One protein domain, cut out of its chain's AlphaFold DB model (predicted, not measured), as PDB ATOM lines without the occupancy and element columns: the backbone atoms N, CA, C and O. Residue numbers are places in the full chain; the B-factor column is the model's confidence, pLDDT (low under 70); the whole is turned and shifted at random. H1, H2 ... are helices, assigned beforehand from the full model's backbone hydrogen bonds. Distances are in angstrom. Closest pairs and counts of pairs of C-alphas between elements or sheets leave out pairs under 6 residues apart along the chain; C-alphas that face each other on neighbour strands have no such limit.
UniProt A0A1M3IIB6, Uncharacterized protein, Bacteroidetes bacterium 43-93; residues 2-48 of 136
ATOM      1  N   PRO A   2     -56.314  17.054 -42.731       44.25
ATOM      2  CA  PRO A   2     -56.246  16.415 -44.034       44.25
ATOM      3  C   PRO A   2     -55.956  14.924 -43.814       44.25
ATOM      4  O   PRO A   2     -54.795  14.523 -43.798       44.25
ATOM      5  N   ASP A   3     -57.009  14.134 -43.601       46.34
ATOM      6  CA  ASP A   3     -56.941  12.685 -43.326       46.34
ATOM      7  C   ASP A   3     -57.057  11.829 -44.600       46.34
ATOM      8  O   ASP A   3     -57.388  10.648 -44.554       46.34
ATOM      9  N   GLU A   4     -56.782  12.408 -45.767       45.56
ATOM     10  CA  GLU A   4     -56.857  11.685 -47.032       45.56
ATOM     11  C   GLU A   4     -55.450  11.298 -47.496       45.56
ATOM     12  O   GLU A   4     -54.574  12.152 -47.654       45.56
ATOM     13  N   LEU A   5     -55.247   9.997 -47.744       55.16
ATOM     14  CA  LEU A   5     -54.052   9.396 -48.359       55.16
ATOM     15  C   LEU A   5     -53.413  10.264 -49.470       55.16
ATOM     16  O   LEU A   5     -52.188  10.426 -49.448       55.16
ATOM     17  N   PRO A   6     -54.180  10.900 -50.384       53.88
ATOM     18  CA  PRO A   6     -53.626  11.842 -51.353       53.88
ATOM     19  C   PRO A   6     -52.816  12.989 -50.732       53.88
ATOM     20  O   PRO A   6     -51.737  13.304 -51.220       53.88
ATOM     21  N   GLY A   7     -53.275  13.603 -49.640       50.94
ATOM     22  CA  GLY A   7     -52.578  14.711 -48.977       50.94
ATOM     23  C   GLY A   7     -51.226  14.312 -48.375       50.94
ATOM     24  O   GLY A   7     -50.294  15.120 -48.357       50.94
ATOM     25  N   ILE A   8     -51.092  13.056 -47.944       58.66
ATOM     26  CA  ILE A   8     -49.834  12.474 -47.453       58.66
ATOM     27  C   ILE A   8     -48.868  12.252 -48.628       58.66
ATOM     28  O   ILE A   8     -47.709  12.664 -48.556       58.66
ATOM     29  N   VAL A   9     -49.359  11.695 -49.742       51.97
ATOM     30  CA  VAL A   9     -48.580  11.459 -50.974       51.97
ATOM     31  C   VAL A   9     -48.121  12.777 -51.606       51.97
ATOM     32  O   VAL A   9     -46.943  12.949 -51.913       51.97
ATOM     33  N   PHE A  10     -49.009  13.768 -51.715       52.50
ATOM     34  CA  PHE A  10     -48.663  15.089 -52.243       52.50
ATOM     35  C   PHE A  10     -47.698  15.853 -51.333       52.50
ATOM     36  O   PHE A  10     -46.860  16.600 -51.835       52.50
ATOM     37  N   ARG A  11     -47.752  15.660 -50.008       50.72
ATOM     38  CA  ARG A  11     -46.769  16.231 -49.073       50.72
ATOM     39  C   ARG A  11     -45.398  15.561 -49.215       50.72
ATOM     40  O   ARG A  11     -44.401  16.275 -49.188       50.72
ATOM     41  N   ALA A  12     -45.350  14.246 -49.442       50.72
ATOM     42  CA  ALA A  12     -44.115  13.517 -49.733       50.72
ATOM     43  C   ALA A  12     -43.474  13.935 -51.072       50.72
ATOM     44  O   ALA A  12     -42.255  13.911 -51.199       50.72
ATOM     45  N   MET A  13     -44.270  14.366 -52.057       44.59
ATOM     46  CA  MET A  13     -43.761  14.890 -53.334       44.59
ATOM     47  C   MET A  13     -43.331  16.366 -53.257       44.59
ATOM     48  O   MET A  13     -42.476  16.808 -54.020       44.59
ATOM     49  N   ARG A  14     -43.866  17.143 -52.306       49.72
ATOM     50  CA  ARG A  14     -43.522  18.558 -52.069       49.72
ATOM     51  C   ARG A  14     -42.336  18.718 -51.115       49.72
ATOM     52  O   ARG A  14     -42.375  19.553 -50.209       49.72
ATOM     53  N   ASN A  15     -41.254  17.967 -51.318       55.97
ATOM     54  CA  ASN A  15     -40.055  18.072 -50.483       55.97
ATOM     55  C   ASN A  15     -39.240  19.349 -50.771       55.97
ATOM     56  O   ASN A  15     -38.061  19.306 -51.111       55.97
ATOM     57  N   LYS A  16     -39.844  20.516 -50.528       57.28
ATOM     58  CA  LYS A  16     -39.181  21.825 -50.442       57.28
ATOM     59  C   LYS A  16     -38.099  21.855 -49.346       57.28
ATOM     60  O   LYS A  16     -37.349  22.809 -49.231       57.28
ATOM     61  N   HIS A  17     -38.010  20.811 -48.528       60.31
ATOM     62  CA  HIS A  17     -36.948  20.638 -47.548       60.31
ATOM     63  C   HIS A  17     -35.647  20.113 -48.170       60.31
ATOM     64  O   HIS A  17     -34.587  20.436 -47.653       60.31
ATOM     65  N   TYR A  18     -35.680  19.418 -49.319       61.00
ATOM     66  CA  TYR A  18     -34.440  19.072 -50.031       61.00
ATOM     67  C   TYR A  18     -33.739  20.306 -50.600       61.00
ATOM     68  O   TYR A  18     -32.520  20.295 -50.703       61.00
ATOM     69  N   SER A  19     -34.461  21.398 -50.883       62.81
ATOM     70  CA  SER A  19     -33.817  22.668 -51.241       62.81
ATOM     71  C   SER A  19     -33.149  23.371 -50.051       62.81
ATOM     72  O   SER A  19     -32.482  24.375 -50.257       62.81
ATOM     73  N   LEU A  20     -33.338  22.886 -48.814       65.12
ATOM     74  CA  LEU A  20     -32.560  23.327 -47.646       65.12
ATOM     75  C   LEU A  20     -31.220  22.586 -47.544       65.12
ATOM     76  O   LEU A  20     -30.360  23.001 -46.773       65.12
ATOM     77  N   ILE A  21     -31.047  21.490 -48.291       71.94
ATOM     78  CA  ILE A  21     -29.766  20.796 -48.391       71.94
ATOM     79  C   ILE A  21     -28.930  21.539 -49.426       71.94
ATOM     80  O   ILE A  21     -29.124  21.364 -50.631       71.94
ATOM     81  N   THR A  22     -28.024  22.383 -48.942       77.69
ATOM     82  CA  THR A  22     -27.088  23.098 -49.807       77.69
ATOM     83  C   THR A  22     -26.059  22.134 -50.396       77.69
ATOM     84  O   THR A  22     -25.854  21.029 -49.882       77.69
ATOM     85  N   ASP A  23     -25.422  22.523 -51.496       76.31
ATOM     86  CA  ASP A  23     -24.420  21.667 -52.132       76.31
ATOM     87  C   ASP A  23     -23.181  21.503 -51.243       76.31
ATOM     88  O   ASP A  23     -22.632  20.406 -51.168       76.31
ATOM     89  N   GLU A  24     -22.842  22.516 -50.438       77.81
ATOM     90  CA  GLU A  24     -21.770  22.432 -49.439       77.81
ATOM     91  C   GLU A  24     -22.077  21.381 -48.360       77.81
ATOM     92  O   GLU A  24     -21.182  20.686 -47.877       77.81
ATOM     93  N   PHE A  25     -23.351  21.222 -47.980       78.94
ATOM     94  CA  PHE A  25     -23.751  20.183 -47.032       78.94
ATOM     95  C   PHE A  25     -23.585  18.779 -47.629       78.94
ATOM     96  O   PHE A  25     -23.144  17.863 -46.929       78.94
ATOM     97  N   LYS A  26     -23.924  18.597 -48.913       80.62
ATOM     98  CA  LYS A  26     -23.745  17.313 -49.610       80.62
ATOM     99  C   LYS A  26     -22.269  16.957 -49.730       80.62
ATOM    100  O   LYS A  26     -21.901  15.838 -49.390       80.62
ATOM    101  N   GLU A  27     -21.438  17.918 -50.126       82.44
ATOM    102  CA  GLU A  27     -19.986  17.740 -50.205       82.44
ATOM    103  C   GLU A  27     -19.402  17.378 -48.831       82.44
ATOM    104  O   GLU A  27     -18.629  16.431 -48.705       82.44
ATOM    105  N   GLY A  28     -19.839  18.056 -47.763       83.69
ATOM    106  CA  GLY A  28     -19.439  17.721 -46.396       83.69
ATOM    107  C   GLY A  28     -19.789  16.280 -46.003       83.69
ATOM    108  O   GLY A  28     -18.983  15.599 -45.366       83.69
ATOM    109  N   CYS A  29     -20.965  15.798 -46.408       81.94
ATOM    110  CA  CYS A  29     -21.393  14.418 -46.183       81.94
ATOM    111  C   CYS A  29     -20.535  13.415 -46.971       81.94
ATOM    112  O   CYS A  29     -20.086  12.429 -46.391       81.94
ATOM    113  N   GLU A  30     -20.235  13.693 -48.240       84.06
ATOM    114  CA  GLU A  30     -19.374  12.844 -49.075       84.06
ATOM    115  C   GLU A  30     -17.943  12.756 -48.518       84.06
ATOM    116  O   GLU A  30     -17.346  11.681 -48.442       84.06
ATOM    117  N   ILE A  31     -17.398  13.875 -48.031       85.94
ATOM    118  CA  ILE A  31     -16.095  13.897 -47.355       85.94
ATOM    119  C   ILE A  31     -16.123  13.033 -46.087       85.94
ATOM    120  O   ILE A  31     -15.152  12.324 -45.812       85.94
ATOM    121  N   LEU A  32     -17.203  13.085 -45.301       83.50
ATOM    122  CA  LEU A  32     -17.346  12.272 -44.090       83.50
ATOM    123  C   LEU A  32     -17.404  10.776 -44.410       83.50
ATOM    124  O   LEU A  32     -16.711  10.001 -43.749       83.50
ATOM    125  N   GLU A  33     -18.176  10.385 -45.424       83.88
ATOM    126  CA  GLU A  33     -18.260   8.995 -45.883       83.88
ATOM    127  C   GLU A  33     -16.896   8.485 -46.357       83.88
ATOM    128  O   GLU A  33     -16.437   7.437 -45.907       83.88
ATOM    129  N   ASN A  34     -16.184   9.268 -47.170       84.44
ATOM    130  CA  ASN A  34     -14.864   8.888 -47.672       84.44
ATOM    131  C   ASN A  34     -13.803   8.822 -46.564       84.44
ATOM    132  O   ASN A  34     -12.972   7.914 -46.534       84.44
ATOM    133  N   ARG A  35     -13.812   9.779 -45.630       87.81
ATOM    134  CA  ARG A  35     -12.801   9.872 -44.568       87.81
ATOM    135  C   ARG A  35     -12.986   8.820 -43.482       87.81
ATOM    136  O   ARG A  35     -11.998   8.340 -42.926       87.81
ATOM    137  N   TYR A  36     -14.232   8.502 -43.149       87.19
ATOM    138  CA  TYR A  36     -14.573   7.597 -42.057       87.19
ATOM    139  C   TYR A  36     -15.197   6.290 -42.545       87.19
ATOM    140  O   TYR A  36     -15.776   5.581 -41.730       87.19
ATOM    141  N   GLY A  37     -15.037   5.917 -43.818       81.56
ATOM    142  CA  GLY A  37     -15.656   4.721 -44.409       81.56
ATOM    143  C   GLY A  37     -15.322   3.391 -43.717       81.56
ATOM    144  O   GLY A  37     -16.051   2.417 -43.864       81.56
ATOM    145  N   ALA A  38     -14.262   3.339 -42.901       84.00
ATOM    146  CA  ALA A  38     -13.962   2.184 -42.048       84.00
ATOM    147  C   ALA A  38     -14.895   2.051 -40.822       84.00
ATOM    148  O   ALA A  38     -15.036   0.960 -40.279       84.00
ATOM    149  N   ALA A  39     -15.502   3.150 -40.367       83.00
ATOM    150  CA  ALA A  39     -16.390   3.213 -39.202       83.00
ATOM    151  C   ALA A  39     -17.831   3.625 -39.560       83.00
ATOM    152  O   ALA A  39     -18.756   3.353 -38.798       83.00
ATOM    153  N   LEU A  40     -18.029   4.280 -40.706       81.75
ATOM    154  CA  LEU A  40     -19.312   4.763 -41.191       81.75
ATOM    155  C   LEU A  40     -19.703   3.981 -42.447       81.75
ATOM    156  O   LEU A  40     -19.115   4.157 -43.507       81.75
ATOM    157  N   TYR A  41     -20.698   3.106 -42.309       82.94
ATOM    158  CA  TYR A  41     -21.175   2.257 -43.406       82.94
ATOM    159  C   TYR A  41     -22.090   3.008 -44.386       82.94
ATOM    160  O   TYR A  41     -22.107   2.719 -45.578       82.94
ATOM    161  N   SER A  42     -22.898   3.943 -43.880       82.19
ATOM    162  CA  SER A  42     -23.880   4.687 -44.667       82.19
ATOM    163  C   SER A  42     -24.288   5.962 -43.937       82.19
ATOM    164  O   SER A  42     -24.597   5.911 -42.744       82.19
ATOM    165  N   LEU A  43     -24.365   7.084 -44.660       81.19
ATOM    166  CA  LEU A  43     -24.987   8.314 -44.180       81.19
ATOM    167  C   LEU A  43     -26.291   8.562 -44.947       81.19
ATOM    168  O   LEU A  43     -26.335   8.538 -46.174       81.19
ATOM    169  N   LYS A  44     -27.395   8.786 -44.229       82.19
ATOM    170  CA  LYS A  44     -28.701   9.073 -44.840       82.19
ATOM    171  C   LYS A  44     -29.336  10.280 -44.179       82.19
ATOM    172  O   LYS A  44     -29.531  10.305 -42.968       82.19
ATOM    173  N   VAL A  45     -29.721  11.251 -44.997       81.25
ATOM    174  CA  VAL A  45     -30.459  12.433 -44.551       81.25
ATOM    175  C   VAL A  45     -31.941  12.178 -44.775       81.25
ATOM    176  O   VAL A  45     -32.373  11.927 -45.902       81.25
ATOM    177  N   LYS A  46     -32.726  12.225 -43.696       79.75
ATOM    178  CA  LYS A  46     -34.171  11.992 -43.730       79.75
ATOM    179  C   LYS A  46     -34.923  13.170 -43.132       79.75
ATOM    180  O   LYS A  46     -34.473  13.789 -42.174       79.75
ATOM    181  N   PHE A  47     -36.094  13.441 -43.695       77.62
ATOM    182  CA  PHE A  47     -37.023  14.441 -43.187       77.62
ATOM    183  C   PHE A  47     -38.239  13.742 -42.595       77.62
ATOM    184  O   PHE A  47     -38.849  12.892 -43.244       77.62
ATOM    185  N   ALA A  48     -38.599  14.121 -41.375       74.81
ATOM    186  CA  ALA A  48     -39.794  13.644 -40.695       74.81
ATOM    187  C   ALA A  48     -40.769  14.809 -40.484       74.81
ATOM    188  O   ALA A  48     -40.358  15.949 -40.251       74.81
TER     189      ALA A  48
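What this domain is: This is residues 2 to 48 of the 136 residues of an uncharacterized protein of Bacteroidetes bacterium 43-93 (UniProt A0A1M3IIB6). The printed part is a loose, open hook: H1 at one end, a drawn-out link, H2 slanting across the other end, and a last stretch, residues 37 to 48, that folds back from H2 towards the side of H1. The two helices do not pack on each other, and residues 2 to 11, of which 5 to 11 belong to H1, stick out at one end. The printed part has 47 residues with two named helices, H1 then H2, and no named strand; the class is all helix, with 23 of the 47 residues in named elements, under half. The whole is extended, with a radius of gyration of the C-alphas of 15.2 A, and spans 44 by 21 by 11 A, a rod in outline.

Where its parts are: H1 is residues 5 to 13, beginning at C-alpha 5 at (-54.052, 9.396, -48.359) and measuring 12.7 A from first to last C-alpha. H2 is residues 23 to 36, 19.9 A long, ending at C-alpha 36 at (-14.573, 7.597, -42.057). The last printed C-alpha, of Ala 48, is at (-39.794, 13.644, -40.695).

How they stand to each other: H1 and H2 are apart, with no C-alpha of the one within 8 A of the other. A short link of 9 residues joins them. In both helices every O i to N i+4 pair is within hydrogen-bond range. Residues 34 to 39, of which 34 to 36 belong to H2, stand free.

The domain as a whole: The two C-alphas farthest apart are those of Pro 2 and Ala 38, at 44.7 A, while the C-alphas of Pro 2 and Ala 48 are 17.0 A apart. The printed part has no cut. The mean pLDDT of the printed part is 70.2; residues 2 to 20 are under 70, and H1 has a mean of 52 against 83 for H2.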